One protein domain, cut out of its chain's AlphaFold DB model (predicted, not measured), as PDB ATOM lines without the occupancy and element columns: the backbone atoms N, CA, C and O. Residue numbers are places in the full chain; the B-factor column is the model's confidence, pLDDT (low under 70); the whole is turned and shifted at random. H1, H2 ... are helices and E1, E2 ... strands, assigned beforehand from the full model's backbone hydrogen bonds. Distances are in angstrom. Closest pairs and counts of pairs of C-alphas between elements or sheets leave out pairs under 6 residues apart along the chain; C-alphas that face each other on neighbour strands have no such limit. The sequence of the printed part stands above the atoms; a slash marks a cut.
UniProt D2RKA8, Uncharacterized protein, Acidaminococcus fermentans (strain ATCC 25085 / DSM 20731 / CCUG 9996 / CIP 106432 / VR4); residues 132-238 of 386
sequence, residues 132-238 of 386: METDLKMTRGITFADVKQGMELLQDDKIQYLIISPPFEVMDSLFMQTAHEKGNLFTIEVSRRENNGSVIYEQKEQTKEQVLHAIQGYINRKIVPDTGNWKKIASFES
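This is residues 132 to 238 of the 386 residues of an uncharacterized protein of Acidaminococcus fermentans (strain ATCC 25085 / DSM 20731 / CCUG 9996 / CIP 106432 / VR4) (UniProt D2RKA8). A twisted antiparallel sheet, E2 - E3 - E4 - E5 - E6, has the helices H1 and H2 packed side by side on one face, at its E2, E3 and E4 part: two layers, helices on one face of a sheet. The long hairpin E4 and E5 runs on past the helices, with E6 along its far part, while the short strand E1 lies near the other edge, E2. The printed part has 107 residues, with two named helices and six named strands in the order E1 H1 E2 E3 E4 E5 H2 E6, and its class is mixed, helices and strands. It is compact, with a radius of gyration of the C-alphas of 13.1 A, and rounded, spanning 38 by 29 by 24 A.

The longest strand is E5, residues 197 to 207, 29.4 A from first to last C-alpha; it bends by 59 degrees at residue 204. E4 is residues 185 to 194, 28.4 A, E3 residues 176 to 180, and E2 residues 161 to 165. E6, residues 231 to 237, is 17.4 A long and ends at C-alpha 237 at (10.022, -5.518, 2.603). H2 is residues 208 to 221, 19.0 A, and H1 residues 144 to 155, 16.6 A. E1 is residues 138 to 140, with C-alpha 138 at (-13.691, -16.057, 5.002).

E2, E3, E4 and E5 form a meander, each strand the antiparallel neighbour of the one before. In the hairpin E4 and E5, N 190 and O 201 are 2.9 A apart, within hydrogen-bond range. So are N 177 and O 189 of the hairpin E3 and E4, at 2.8 A, and N 164 and O 176 of the hairpin E2 and E3, at 2.7 A. E6, an edge strand, is the antiparallel neighbour of E5, with N 200 and O 234 at 2.9 A. H1 is on the sheet at a height of 9.5 A, over E2 and E3; on the local plane it runs along the strands, at 7 degrees to E3. H2 is on the sheet too; its closest C-alphas to E4 are those of Val 211 and Ile 188, 6.6 A apart. H1 and H2 touch at a shallow tilt of 27 degrees, opposite ways; their closest C-alphas, of Phe 144 and Gln 216, are 6.9 A apart. In both helices every O i to N i+4 pair is within hydrogen-bond range. E1 pairs with no named strand; E1 and E2 are near each other, with 6 pairs of C-alphas within 10 A, and E1 and H1 are apart.

The two C-alphas farthest apart, of Asp 156 and Asn 195, are 38.6 A apart. The printed part has no cut. No link is long; those from E2 to E3 and from H2 to E6 are short, and the others tight. The mean pLDDT of the printed part is 89.2, with residues 195 to 196 and 236 to 238 under 70.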
ATOM      1  N   MET A 132     -10.703 -16.918   9.915       93.56
ATOM      2  CA  MET A 132     -10.259 -18.071   9.139       93.56
ATOM      3  C   MET A 132     -10.629 -17.849   7.682       93.56
ATOM      4  O   MET A 132     -11.798 -17.605   7.377       93.56
ATOM      5  N   GLU A 133      -9.659 -17.967   6.794       94.00
ATOM      6  CA  GLU A 133      -9.839 -17.843   5.356       94.00
ATOM      7  C   GLU A 133      -9.470 -19.147   4.650       94.00
ATOM      8  O   GLU A 133      -8.528 -19.844   5.031       94.00
ATOM      9  N   THR A 134     -10.262 -19.475   3.636       93.19
ATOM     10  CA  THR A 134     -10.126 -20.628   2.741       93.19
ATOM     11  C   THR A 134     -10.428 -20.154   1.321       93.19
ATOM     12  O   THR A 134     -10.978 -19.065   1.144       93.19
ATOM     13  N   ASP A 135     -10.180 -20.986   0.316       90.06
ATOM     14  CA  ASP A 135     -10.557 -20.715  -1.078       90.06
ATOM     15  C   ASP A 135     -12.082 -20.635  -1.306       90.06
ATOM     16  O   ASP A 135     -12.532 -20.114  -2.324       90.06
ATOM     17  N   LEU A 136     -12.894 -21.102  -0.350       87.50
ATOM     18  CA  LEU A 136     -14.357 -21.038  -0.423       87.50
ATOM     19  C   LEU A 136     -14.945 -19.786   0.233       87.50
ATOM     20  O   LEU A 136     -15.929 -19.231  -0.257       87.50
ATOM     21  N   LYS A 137     -14.419 -19.396   1.400       87.19
ATOM     22  CA  LYS A 137     -14.947 -18.282   2.199       87.19
ATOM     23  C   LYS A 137     -13.975 -17.812   3.276       87.19
ATOM     24  O   LYS A 137     -13.135 -18.575   3.759       87.19
ATOM     25  N   MET A 138     -14.231 -16.598   3.757       88.00
ATOM     26  CA  MET A 138     -13.691 -16.057   5.002       88.00
ATOM     27  C   MET A 138     -14.758 -16.104   6.106       88.00
ATOM     28  O   MET A 138     -15.931 -15.820   5.869       88.00
ATOM     29  N   THR A 139     -14.362 -16.515   7.311       87.44
ATOM     30  CA  THR A 139     -15.225 -16.627   8.495       87.44
ATOM     31  C   THR A 139     -14.601 -15.857   9.659       87.44
ATOM     32  O   THR A 139     -13.427 -16.057   9.965       87.44
ATOM     33  N   ARG A 140     -15.381 -15.004  10.333       85.94
ATOM     34  CA  ARG A 140     -14.969 -14.284  11.551       85.94
ATOM     35  C   ARG A 140     -15.538 -14.920  12.813       85.94
ATOM     36  O   ARG A 140     -16.538 -15.628  12.763       85.94
ATOM     37  N   GLY A 141     -14.920 -14.614  13.951       84.56
ATOM     38  CA  GLY A 141     -15.390 -15.054  15.265       84.56
ATOM     39  C   GLY A 141     -15.219 -16.556  15.459       84.56
ATOM     40  O   GLY A 141     -16.013 -17.178  16.160       84.56
ATOM     41  N   ILE A 142     -14.210 -17.129  14.803       89.44
ATOM     42  CA  ILE A 142     -13.981 -18.569  14.774       89.44
ATOM     43  C   ILE A 142     -13.669 -19.118  16.165       89.44
ATOM     44  O   ILE A 142     -12.995 -18.494  16.989       89.44
ATOM     45  N   THR A 143     -14.121 -20.340  16.397       88.94
ATOM     46  CA  THR A 143     -13.729 -21.183  17.516       88.94
ATOM     47  C   THR A 143     -12.705 -22.215  17.052       88.94
ATOM     48  O   THR A 143     -12.555 -22.502  15.865       88.94
ATOM     49  N   PHE A 144     -12.022 -22.860  17.998       88.00
ATOM     50  CA  PHE A 144     -11.114 -23.954  17.648       88.00
ATOM     51  C   PHE A 144     -11.843 -25.173  17.040       88.00
ATOM     52  O   PHE A 144     -11.219 -25.994  16.373       88.00
ATOM     53  N   ALA A 145     -13.161 -25.303  17.237       87.81
ATOM     54  CA  ALA A 145     -13.954 -26.336  16.572       87.81
ATOM     55  C   ALA A 145     -14.076 -26.073  15.061       87.81
ATOM     56  O   ALA A 145     -13.962 -27.012  14.276       87.81
ATOM     57  N   ASP A 146     -14.215 -24.805  14.662       91.12
ATOM     58  CA  ASP A 146     -14.266 -24.404  13.251       91.12
ATOM     59  C   ASP A 146     -12.937 -24.700  12.546       91.12
ATOM     60  O   ASP A 146     -12.928 -25.220  11.434       91.12
ATOM     61  N   VAL A 147     -11.810 -24.472  13.232       92.38
ATOM     62  CA  VAL A 147     -10.473 -24.844  12.735       92.38
ATOM     63  C   VAL A 147     -10.368 -26.351  12.513       92.38
ATOM     64  O   VAL A 147      -9.889 -26.781  11.470       92.38
ATOM     65  N   LYS A 148     -10.833 -27.173  13.466       92.44
ATOM     66  CA  LYS A 148     -10.825 -28.637  13.302       92.44
ATOM     67  C   LYS A 148     -11.645 -29.065  12.092       92.44
ATOM     68  O   LYS A 148     -11.168 -29.880  11.313       92.44
ATOM     69  N   GLN A 149     -12.836 -28.494  11.913       93.75
ATOM     70  CA  GLN A 149     -13.657 -28.758  10.734       93.75
ATOM     71  C   GLN A 149     -12.938 -28.342   9.443       93.75
ATOM     72  O   GLN A 149     -12.939 -29.104   8.481       93.75
ATOM     73  N   GLY A 150     -12.294 -27.173   9.432       93.88
ATOM     74  CA  GLY A 150     -11.470 -26.720   8.313       93.88
ATOM     75  C   GLY A 150     -10.334 -27.693   7.992       93.88
ATOM     76  O   GLY A 150     -10.144 -28.042   6.834       93.88
ATOM     77  N   MET A 151      -9.649 -28.223   9.008       95.31
ATOM     78  CA  MET A 151      -8.599 -29.231   8.827       95.31
ATOM     79  C   MET A 151      -9.118 -30.556   8.252       95.31
ATOM     80  O   MET A 151      -8.395 -31.189   7.488       95.31
ATOM     81  N   GLU A 152     -10.345 -30.984   8.580       95.25
ATOM     82  CA  GLU A 152     -10.967 -32.147   7.917       95.25
ATOM     83  C   GLU A 152     -11.190 -31.877   6.423       95.25
ATOM     84  O   GLU A 152     -10.871 -32.710   5.582       95.25
ATOM     85  N   LEU A 153     -11.708 -30.692   6.081       95.38
ATOM     86  CA  LEU A 153     -11.934 -30.306   4.686       95.38
ATOM     87  C   LEU A 153     -10.621 -30.196   3.904       95.38
ATOM     88  O   LEU A 153     -10.582 -30.574   2.737       95.38
ATOM     89  N   LEU A 154      -9.569 -29.688   4.549       95.75
ATOM     90  CA  LEU A 154      -8.237 -29.554   3.969       95.75
ATOM     91  C   LEU A 154      -7.621 -30.927   3.677       95.75
ATOM     92  O   LEU A 154      -7.070 -31.129   2.605       95.75
ATOM     93  N   GLN A 155      -7.763 -31.885   4.597       94.75
ATOM     94  CA  GLN A 155      -7.288 -33.261   4.410       94.75
ATOM     95  C   GLN A 155      -8.040 -34.008   3.297       94.75
ATOM     96  O   GLN A 155      -7.456 -34.827   2.595       94.75
ATOM     97  N   ASP A 156      -9.334 -33.722   3.144       94.69
ATOM     98  CA  ASP A 156     -10.183 -34.264   2.078       94.69
ATOM     99  C   ASP A 156      -9.970 -33.562   0.715       94.69
ATOM    100  O   ASP A 156     -10.742 -33.807  -0.215       94.69
ATOM    101  N   ASP A 157      -8.994 -32.648   0.601       93.62
ATOM    102  CA  ASP A 157      -8.736 -31.811  -0.584       93.62
ATOM    103  C   ASP A 157      -9.966 -30.999  -1.055       93.62
ATOM    104  O   ASP A 157     -10.104 -30.646  -2.228       93.62
ATOM    105  N   LYS A 158     -10.898 -30.694  -0.140       95.81
ATOM    106  CA  LYS A 158     -12.091 -29.866  -0.420       95.81
ATOM    107  C   LYS A 158     -11.802 -28.371  -0.360       95.81
ATOM    108  O   LYS A 158     -12.600 -27.589  -0.870       95.81
ATOM    109  N   ILE A 159     -10.717 -27.999   0.310       96.12
ATOM    110  CA  ILE A 159     -10.150 -26.652   0.348       96.12
ATOM    111  C   ILE A 159      -8.645 -26.760   0.124       96.12
ATOM    112  O   ILE A 159      -8.050 -27.786   0.446       96.12
ATOM    113  N   GLN A 160      -8.028 -25.716  -0.422       95.31
ATOM    114  CA  GLN A 160      -6.596 -25.739  -0.760       95.31
ATOM    115  C   GLN A 160      -5.701 -25.275   0.390       95.31
ATOM    116  O   GLN A 160      -4.575 -25.744   0.547       95.31
ATOM    117  N   TYR A 161      -6.202 -24.337   1.188       96.25
ATOM    118  CA  TYR A 161      -5.472 -23.738   2.292       96.25
ATOM    119  C   TYR A 161      -6.419 -23.332   3.412       96.25
ATOM    120  O   TYR A 161      -7.629 -23.170   3.229       96.25
ATOM    121  N   LEU A 162      -5.829 -23.122   4.581       96.50
ATOM    122  CA  LEU A 162      -6.484 -22.561   5.746       96.50
ATOM    123  C   LEU A 162      -5.560 -21.507   6.355       96.50
ATOM    124  O   LEU A 162      -4.483 -21.835   6.847       96.50
ATOM    125  N   ILE A 163      -5.976 -20.243   6.310       96.69
ATOM    126  CA  ILE A 163      -5.252 -19.102   6.883       96.69
ATOM    127  C   ILE A 163      -5.992 -18.644   8.134       96.69
ATOM    128  O   ILE A 163      -7.193 -18.391   8.093       96.69
ATOM    129  N   ILE A 164      -5.279 -18.509   9.246       95.44
ATOM    130  CA  ILE A 164      -5.772 -17.964  10.506       95.44
ATOM    131  C   ILE A 164      -5.117 -16.610  10.748       95.44
ATOM    132  O   ILE A 164      -3.901 -16.529  10.931       95.44
ATOM    133  N   SER A 165      -5.931 -15.559  10.825       91.44
ATOM    134  CA  SER A 165      -5.469 -14.210  11.152       91.44
ATOM    135  C   SER A 165      -6.010 -13.779  12.517       91.44
ATOM    136  O   SER A 165      -7.223 -13.867  12.757       91.44
ATOM    137  N   PRO A 166      -5.143 -13.310  13.426       85.62
ATOM    138  CA  PRO A 166      -5.573 -12.748  14.685       85.62
ATOM    139  C   PRO A 166      -6.170 -11.347  14.474       85.62
ATOM    140  O   PRO A 166      -5.900 -10.698  13.464       85.62
ATOM    141  N   PRO A 167      -6.961 -10.854  15.439       76.31
ATOM    142  CA  PRO A 167      -7.437  -9.470  15.418       76.31
ATOM    143  C   PRO A 167      -6.318  -8.438  15.618       76.31
ATOM    144  O   PRO A 167      -6.441  -7.300  15.192       76.31
ATOM    145  N   PHE A 168      -5.234  -8.849  16.278       76.31
ATOM    146  CA  PHE A 168      -4.029  -8.061  16.516       76.31
ATOM    147  C   PHE A 168      -2.819  -8.977  16.379       76.31
ATOM    148  O   PHE A 168      -2.933 -10.170  16.658       76.31
ATOM    149  N   GLU A 169      -1.677  -8.420  15.996       76.81
ATOM    150  CA  GLU A 169      -0.426  -9.160  15.830       76.81
ATOM    151  C   GLU A 169      -0.084  -9.999  17.078       76.81
ATOM    152  O   GLU A 169      -0.213  -9.547  18.219       76.81
ATOM    153  N   VAL A 170       0.316 -11.253  16.864       79.81
ATOM    154  CA  VAL A 170       0.643 -12.211  17.931       79.81
ATOM    155  C   VAL A 170       2.118 -12.560  17.839       79.81
ATOM    156  O   VAL A 170       2.507 -13.244  16.902       79.81
ATOM    157  N   MET A 171       2.935 -12.130  18.807       81.88
ATOM    158  CA  MET A 171       4.397 -12.335  18.786       81.88
ATOM    159  C   MET A 171       5.006 -12.000  17.417       81.88
ATOM    160  O   MET A 171       5.693 -12.824  16.802       81.88
ATOM    161  N   ASP A 172       4.694 -10.805  16.931       82.44
ATOM    162  CA  ASP A 172       5.157 -10.299  15.641       82.44
ATOM    163  C   ASP A 172       4.616 -11.074  14.423       82.44
ATOM    164  O   ASP A 172       5.200 -11.043  13.347       82.44
ATOM    165  N   SER A 173       3.525 -11.831  14.580       88.81
ATOM    166  CA  SER A 173       2.891 -12.607  13.510       88.81
ATOM    167  C   SER A 173       1.519 -12.062  13.130       88.81
ATOM    168  O   SER A 173       0.638 -11.921  13.985       88.81
ATOM    169  N   LEU A 174       1.318 -11.836  11.831       88.00
ATOM    170  CA  LEU A 174       0.075 -11.331  11.236       88.00
ATOM    171  C   LEU A 174      -0.895 -12.442  10.819       88.00
ATOM    172  O   LEU A 174      -2.084 -12.192  10.635       88.00
ATOM    173  N   PHE A 175      -0.395 -13.659  10.630       93.56
ATOM    174  CA  PHE A 175      -1.177 -14.840  10.292       93.56
ATOM    175  C   PHE A 175      -0.343 -16.114  10.432       93.56
ATOM    176  O   PHE A 175       0.887 -16.102  10.302       93.56
ATOM    177  N   MET A 176      -1.058 -17.223  10.594       96.25
ATOM    178  CA  MET A 176      -0.560 -18.585  10.456       96.25
ATOM    179  C   MET A 176      -1.395 -19.294   9.397       96.25
ATOM    180  O   MET A 176      -2.616 -19.165   9.409       96.25
ATOM    181  N   GLN A 177      -0.770 -20.041   8.496       96.94
ATOM    182  CA  GLN A 177      -1.487 -20.782   7.468       96.94
ATOM    183  C   GLN A 177      -1.033 -22.229   7.359       96.94
ATOM    184  O   GLN A 177       0.043 -22.602   7.826       96.94
ATOM    185  N   THR A 178      -1.876 -23.050   6.752       97.44
ATOM    186  CA  THR A 178      -1.581 -24.452   6.492       97.44
ATOM    187  C   THR A 178      -2.205 -24.909   5.181       97.44
ATOM    188  O   THR A 178      -3.269 -24.430   4.784       97.44
ATOM    189  N   ALA A 179      -1.524 -25.834   4.515       96.81
ATOM    190  CA  ALA A 179      -1.964 -26.474   3.285       96.81
ATOM    191  C   ALA A 179      -1.747 -27.988   3.392       96.81
ATOM    192  O   ALA A 179      -0.819 -28.440   4.070       96.81
ATOM    193  N   HIS A 180      -2.603 -28.773   2.738       96.50
ATOM    194  CA  HIS A 180      -2.412 -30.218   2.647       96.50
ATOM    195  C   HIS A 180      -1.317 -30.540   1.626       96.50
ATOM    196  O   HIS A 180      -1.268 -29.954   0.544       96.50
ATOM    197  N   GLU A 181      -0.421 -31.461   1.979       92.62
ATOM    198  CA  GLU A 181       0.600 -31.967   1.067       92.62
ATOM    199  C   GLU A 181       0.142 -33.297   0.453       92.62
ATOM    200  O   GLU A 181      -0.497 -33.342  -0.595       92.62
ATOM    201  N   LYS A 182       0.504 -34.416   1.090       88.31
ATOM    202  CA  LYS A 182       0.182 -35.761   0.626       88.31
ATOM    203  C   LYS A 182      -0.091 -36.674   1.812       88.31
ATOM    204  O   LYS A 182       0.692 -36.749   2.759       88.31
ATOM    205  N   GLY A 183      -1.146 -37.475   1.700       89.00
ATOM    206  CA  GLY A 183      -1.493 -38.464   2.715       89.00
ATOM    207  C   GLY A 183      -2.038 -37.796   3.972       89.00
ATOM    208  O   GLY A 183      -3.169 -37.340   3.968       89.00
ATOM    209  N   ASN A 184      -1.253 -37.781   5.049       90.69
ATOM    210  CA  ASN A 184      -1.625 -37.154   6.327       90.69
ATOM    211  C   ASN A 184      -0.643 -36.036   6.721       90.69
ATOM    212  O   ASN A 184      -0.499 -35.729   7.908       90.69
ATOM    213  N   LEU A 185       0.081 -35.500   5.737       96.69
ATOM    214  CA  LEU A 185       1.109 -34.487   5.928       96.69
ATOM    215  C   LEU A 185       0.630 -33.125   5.442       96.69
ATOM    216  O   LEU A 185      -0.084 -33.017   4.443       96.69
ATOM    217  N   PHE A 186       1.054 -32.097   6.160       97.44
ATOM    218  CA  PHE A 186       0.654 -30.717   5.960       97.44
ATOM    219  C   PHE A 186       1.875 -29.807   6.031       97.44
ATOM    220  O   PHE A 186       2.809 -30.052   6.799       97.44
ATOM    221  N   THR A 187       1.805 -28.708   5.296       97.56
ATOM    222  CA  THR A 187       2.692 -27.568   5.500       97.56
ATOM    223  C   THR A 187       2.084 -26.671   6.566       97.56
ATOM    224  O   THR A 187       0.874 -26.428   6.561       97.56
ATOM    225  N   ILE A 188       2.910 -26.137   7.460       97.31
ATOM    226  CA  ILE A 188       2.561 -24.993   8.298       97.31
ATOM    227  C   ILE A 188       3.465 -23.823   7.942       97.31
ATOM    228  O   ILE A 188       4.677 -23.971   7.792       97.31
ATOM    229  N   GLU A 189       2.869 -22.648   7.827       97.62
ATOM    230  CA  GLU A 189       3.594 -21.418   7.588       97.62
ATOM    231  C   GLU A 189       3.162 -20.356   8.586       97.62
ATOM    232  O   GLU A 189       1.999 -20.280   8.991       97.62
ATOM    233  N   VAL A 190       4.105 -19.520   8.995       95.50
ATOM    234  CA  VAL A 190       3.825 -18.420   9.906       95.50
ATOM    235  C   VAL A 190       4.565 -17.170   9.470       95.50
ATOM    236  O   VAL A 190       5.747 -17.208   9.123       95.50
ATOM    237  N   SER A 191       3.844 -16.055   9.474       93.12
ATOM    238  CA  SER A 191       4.452 -14.743   9.275       93.12
ATOM    239  C   SER A 191       5.156 -14.305  10.555       93.12
ATOM    240  O   SER A 191       4.621 -14.512  11.642       93.12
ATOM    241  N   ARG A 192       6.334 -13.693  10.442       89.62
ATOM    242  CA  ARG A 192       7.003 -12.974  11.529       89.62
ATOM    243  C   ARG A 192       7.554 -11.645  11.034       89.62
ATOM    244  O   ARG A 192       8.118 -11.584   9.943       89.62
ATOM    245  N   ARG A 193       7.433 -10.599  11.840       81.06
ATOM    246  CA  ARG A 193       8.103  -9.325  11.611       81.06
ATOM    247  C   ARG A 193       9.593  -9.477  11.895       81.06
ATOM    248  O   ARG A 193       9.997 -10.043  12.907       81.06
ATOM    249  N   GLU A 194      10.399  -8.954  10.990       79.25
ATOM    250  CA  GLU A 194      11.834  -8.746  11.144       79.25
ATOM    251  C   GLU A 194      12.129  -7.248  10.935       79.25
ATOM    252  O   GLU A 194      11.284  -6.511  10.427       79.25
ATOM    253  N   ASN A 195      13.333  -6.785  11.287       58.84
ATOM    254  CA  ASN A 195      13.708  -5.359  11.250       58.84
ATOM    255  C   ASN A 195      13.414  -4.646   9.913       58.84
ATOM    256  O   ASN A 195      13.140  -3.451   9.913       58.84
ATOM    257  N   ASN A 196      13.439  -5.372   8.789       57.22
ATOM    258  CA  ASN A 196      13.246  -4.818   7.444       57.22
ATOM    259  C   ASN A 196      11.917  -5.251   6.796       57.22
ATOM    260  O   ASN A 196      11.728  -5.050   5.594       57.22
ATOM    261  N   GLY A 197      11.018  -5.927   7.522       70.50
ATOM    262  CA  GLY A 197       9.842  -6.490   6.873       70.50
ATOM    263  C   GLY A 197       9.022  -7.515   7.617       70.50
ATOM    264  O   GLY A 197       9.115  -7.699   8.822       70.50
ATOM    265  N   SER A 198       8.184  -8.197   6.847       82.38
ATOM    266  CA  SER A 198       7.514  -9.420   7.272       82.38
ATOM    267  C   SER A 198       8.074 -10.592   6.491       82.38
ATOM    268  O   SER A 198       8.308 -10.514   5.288       82.38
ATOM    269  N   VAL A 199       8.293 -11.695   7.176       89.94
ATOM    270  CA  VAL A 199       8.918 -12.892   6.636       89.94
ATOM    271  C   VAL A 199       7.996 -14.064   6.871       89.94
ATOM    272  O   VAL A 199       7.431 -14.195   7.950       89.94
ATOM    273  N   ILE A 200       7.844 -14.923   5.869       93.75
ATOM    274  CA  ILE A 200       7.099 -16.169   6.023       93.75
ATOM    275  C   ILE A 200       8.091 -17.311   6.201       93.75
ATOM    276  O   ILE A 200       8.958 -17.546   5.350       93.75
ATOM    277  N   TYR A 201       7.928 -18.017   7.313       95.75
ATOM    278  CA  TYR A 201       8.629 -19.250   7.624       95.75
ATOM    279  C   TYR A 201       7.726 -20.440   7.332       95.75
ATOM    280  O   TYR A 201       6.581 -20.457   7.769       95.75
ATOM    281  N   GLU A 202       8.265 -21.436   6.643       97.31
ATOM    282  CA  GLU A 202       7.607 -22.673   6.237       97.31
ATOM    283  C   GLU A 202       8.235 -23.859   6.965       97.31
ATOM    284  O   GLU A 202       9.463 -23.994   7.026       97.31
ATOM    285  N   GLN A 203       7.380 -24.753   7.449       97.31
ATOM    286  CA  GLN A 203       7.759 -26.083   7.884       97.31
ATOM    287  C   GLN A 203       6.848 -27.124   7.234       97.31
ATOM    288  O   GLN A 203       5.629 -27.106   7.405       97.31
ATOM    289  N   LYS A 204       7.467 -28.039   6.489       96.44
ATOM    290  CA  LYS A 204       6.797 -29.113   5.743       96.44
ATOM    291  C   LYS A 204       6.638 -30.383   6.566       96.44
ATOM    292  O   LYS A 204       7.186 -30.489   7.665       96.44
ATOM    293  N   GLU A 205       5.924 -31.353   6.003       95.88
ATOM    294  CA  GLU A 205       5.820 -32.722   6.527       95.88
ATOM    295  C   GLU A 205       5.299 -32.793   7.978       95.88
ATOM    296  O   GLU A 205       5.723 -33.634   8.773       95.88
ATOM    297  N   GLN A 206       4.377 -31.903   8.354       96.88
ATOM    298  CA  GLN A 206       3.765 -31.901   9.684       96.88
ATOM    299  C   GLN A 206       2.545 -32.817   9.739       96.88
ATOM    300  O   GLN A 206       1.763 -32.883   8.794       96.88
ATOM    301  N   THR A 207       2.330 -33.495  10.868       96.38
ATOM    302  CA  THR A 207       1.078 -34.227  11.094       96.38
ATOM    303  C   THR A 207      -0.061 -33.263  11.409       96.38
ATOM    304  O   THR A 207       0.142 -32.160  11.928       96.38
ATOM    305  N   LYS A 208      -1.295 -33.709  11.173       94.12
ATOM    306  CA  LYS A 208      -2.508 -32.958  11.523       94.12
ATOM    307  C   LYS A 208      -2.525 -32.502  12.986       94.12
ATOM    308  O   LYS A 208      -2.919 -31.377  13.281       94.12
ATOM    309  N   GLU A 209      -2.080 -33.350  13.911       92.38
ATOM    310  CA  GLU A 209      -2.030 -33.050  15.344       92.38
ATOM    311  C   GLU A 209      -1.014 -31.951  15.664       92.38
ATOM    312  O   GLU A 209      -1.290 -31.100  16.510       92.38
ATOM    313  N   GLN A 210       0.135 -31.938  14.981       93.12
ATOM    314  CA  GLN A 210       1.149 -30.893  15.142       93.12
ATOM    315  C   GLN A 210       0.620 -29.539  14.659       93.12
ATOM    316  O   GLN A 210       0.739 -28.545  15.381       93.12
ATOM    317  N   VAL A 211      -0.040 -29.512  13.496       95.12
ATOM    318  CA  VAL A 211      -0.683 -28.301  12.961       95.12
ATOM    319  C   VAL A 211      -1.778 -27.804  13.905       95.12
ATOM    320  O   VAL A 211      -1.789 -26.633  14.287       95.12
ATOM    321  N   LEU A 212      -2.667 -28.693  14.359       92.62
ATOM    322  CA  LEU A 212      -3.724 -28.339  15.307       92.62
ATOM    323  C   LEU A 212      -3.160 -27.814  16.631       92.62
ATOM    324  O   LEU A 212      -3.690 -26.841  17.163       92.62
ATOM    325  N   HIS A 213      -2.089 -28.411  17.158       90.81
ATOM    326  CA  HIS A 213      -1.432 -27.937  18.375       90.81
ATOM    327  C   HIS A 213      -0.843 -26.529  18.192       90.81
ATOM    328  O   HIS A 213      -1.026 -25.672  19.061       90.81
ATOM    329  N   ALA A 214      -0.188 -26.265  17.057       92.81
ATOM    330  CA  ALA A 214       0.351 -24.947  16.731       92.81
ATOM    331  C   ALA A 214      -0.758 -23.886  16.625       92.81
ATOM    332  O   ALA A 214      -0.686 -22.863  17.307       92.81
ATOM    333  N   ILE A 215      -1.830 -24.162  15.870       91.88
ATOM    334  CA  ILE A 215      -2.966 -23.236  15.732       91.88
ATOM    335  C   ILE A 215      -3.676 -23.035  17.077       91.88
ATOM    336  O   ILE A 215      -4.083 -21.921  17.409       91.88
ATOM    337  N   GLN A 216      -3.798 -24.075  17.906       89.00
ATOM    338  CA  GLN A 216      -4.384 -23.939  19.241       89.00
ATOM    339  C   GLN A 216      -3.541 -23.034  20.143       89.00
ATOM    340  O   GLN A 216      -4.094 -22.218  20.885       89.00
ATOM    341  N   GLY A 217      -2.212 -23.168  20.085       83.88
ATOM    342  CA  GLY A 217      -1.279 -22.267  20.756       83.88
ATOM    343  C   GLY A 217      -1.447 -20.828  20.271       83.88
ATOM    344  O   GLY A 217      -1.598 -19.922  21.089       83.88
ATOM    345  N   TYR A 218      -1.527 -20.639  18.958       91.19
ATOM    346  CA  TYR A 218      -1.724 -19.334  18.334       91.19
ATOM    347  C   TYR A 218      -3.025 -18.668  18.795       91.19
ATOM    348  O   TYR A 218      -3.006 -17.536  19.281       91.19
ATOM    349  N   ILE A 219      -4.144 -19.400  18.764       82.81
ATOM    350  CA  ILE A 219      -5.465 -18.868  19.116       82.81
ATOM    351  C   ILE A 219      -5.612 -18.618  20.621       82.81
ATOM    352  O   ILE A 219      -5.994 -17.521  21.042       82.81
ATOM    353  N   ASN A 220      -5.308 -19.627  21.442       83.44
ATOM    354  CA  ASN A 220      -5.652 -19.612  22.866       83.44
ATOM    355  C   ASN A 220      -4.550 -19.021  23.740       83.44
ATOM    356  O   ASN A 220      -4.845 -18.378  24.744       83.44
ATOM    357  N   ARG A 221      -3.286 -19.284  23.397       78.81
ATOM    358  CA  ARG A 221      -2.125 -18.877  24.204       78.81
ATOM    359  C   ARG A 221      -1.382 -17.690  23.609       78.81
ATOM    360  O   ARG A 221      -0.498 -17.173  24.277       78.81
ATOM    361  N   LYS A 222      -1.748 -17.255  22.396       85.12
ATOM    362  CA  LYS A 222      -1.088 -16.158  21.680       85.12
ATOM    363  C   LYS A 222       0.414 -16.419  21.504       85.12
ATOM    364  O   LYS A 222       1.227 -15.523  21.698       85.12
ATOM    365  N   ILE A 223       0.769 -17.660  21.161       85.44
ATOM    366  CA  ILE A 223       2.158 -18.074  20.919       85.44
ATOM    367  C   ILE A 223       2.376 -18.468  19.461       85.44
ATOM    368  O   ILE A 223       1.507 -19.077  18.837       85.44
ATOM    369  N   VAL A 224       3.561 -18.158  18.947       90.06
ATOM    370  CA  VAL A 224       4.035 -18.565  17.619       90.06
ATOM    371  C   VAL A 224       5.041 -19.716  17.786       90.06
ATOM    372  O   VAL A 224       5.782 -19.713  18.772       90.06
ATOM    373  N   PRO A 225       5.070 -20.721  16.887       89.75
ATOM    374  CA  PRO A 225       6.095 -21.764  16.903       89.75
ATOM    375  C   PRO A 225       7.515 -21.191  16.838       89.75
ATOM    376  O   PRO A 225       7.736 -20.129  16.262       89.75
ATOM    377  N   ASP A 226       8.489 -21.911  17.392       90.06
ATOM    378  CA  ASP A 226       9.896 -21.554  17.201       90.06
ATOM    379  C   ASP A 226      10.299 -21.797  15.739       90.06
ATOM    380  O   ASP A 226      10.363 -22.939  15.275       90.06
ATOM    381  N   THR A 227      10.545 -20.703  15.018       90.62
ATOM    382  CA  THR A 227      10.883 -20.699  13.593       90.62
ATOM    383  C   THR A 227      12.387 -20.764  13.327       90.62
ATOM    384  O   THR A 227      12.787 -20.687  12.168       90.62
ATOM    385  N   GLY A 228      13.240 -20.925  14.350       88.44
ATOM    386  CA  GLY A 228      14.703 -20.871  14.201       88.44
ATOM    387  C   GLY A 228      15.290 -21.869  13.192       88.44
ATOM    388  O   GLY A 228      16.299 -21.575  12.556       88.44
ATOM    389  N   ASN A 229      14.625 -23.014  12.996       91.69
ATOM    390  CA  ASN A 229      15.019 -24.049  12.030       91.69
ATOM    391  C   ASN A 229      14.083 -24.146  10.810       91.69
ATOM    392  O   ASN A 229      14.200 -25.088  10.028       91.69
ATOM    393  N   TRP A 230      13.120 -23.233  10.669       96.00
ATOM    394  CA  TRP A 230      12.137 -23.268   9.585       96.00
ATOM    395  C   TRP A 230      12.703 -22.609   8.329       96.00
ATOM    396  O   TRP A 230      13.581 -21.744   8.386       96.00
ATOM    397  N   LYS A 231      12.183 -22.991   7.164       95.50
ATOM    398  CA  LYS A 231      12.636 -22.440   5.890       95.50
ATOM    399  C   LYS A 231      12.005 -21.070   5.651       95.50
ATOM    400  O   LYS A 231      10.790 -20.941   5.619       95.50
ATOM    401  N   LYS A 232      12.817 -20.048   5.392       93.38
ATOM    402  CA  LYS A 232      12.340 -18.738   4.921       93.38
ATOM    403  C   LYS A 232      11.907 -18.845   3.456       93.38
ATOM    404  O   LYS A 232      12.738 -19.160   2.604       93.38
ATOM    405  N   ILE A 233      10.626 -18.618   3.164       93.06
ATOM    406  CA  ILE A 233      10.068 -18.793   1.806       93.06
ATOM    407  C   ILE A 233       9.689 -17.485   1.121       93.06
ATOM    408  O   ILE A 233       9.710 -17.413  -0.105       93.06
ATOM    409  N   ALA A 234       9.393 -16.445   1.896       85.69
ATOM    410  CA  ALA A 234       9.095 -15.123   1.376       85.69
ATOM    411  C   ALA A 234       9.573 -14.059   2.361       85.69
ATOM    412  O   ALA A 234       9.547 -14.257   3.576       85.69
ATOM    413  N   SER A 235      10.025 -12.932   1.822       80.44
ATOM    414  CA  SER A 235      10.273 -11.708   2.577       80.44
ATOM    415  C   SER A 235       9.538 -10.594   1.866       80.44
ATOM    416  O   SER A 235       9.728 -10.387   0.671       80.44
ATOM    417  N   PHE A 236       8.684  -9.913   2.602       68.12
ATOM    418  CA  PHE A 236       8.030  -8.698   2.176       68.12
ATOM    419  C   PHE A 236       8.798  -7.587   2.856       68.12
ATOM    420  O   PHE A 236       8.784  -7.509   4.086       68.12
ATOM    421  N   GLU A 237       9.503  -6.771   2.075       54.88
ATOM    422  CA  GLU A 237      10.022  -5.518   2.603       54.88
ATOM    423  C   GLU A 237       8.837  -4.765   3.196       54.88
ATOM    424  O   GLU A 237       7.892  -4.391   2.495       54.88
ATOM    425  N   SER A 238       8.865  -4.567   4.512       48.84
ATOM    426  CA  SER A 238       8.115  -3.455   5.051       48.84
ATOM    427  C   SER A 238       8.937  -2.275   4.603       48.84
ATOM    428  O   SER A 238      10.030  -2.044   5.122       48.84
TER     429      SER A 238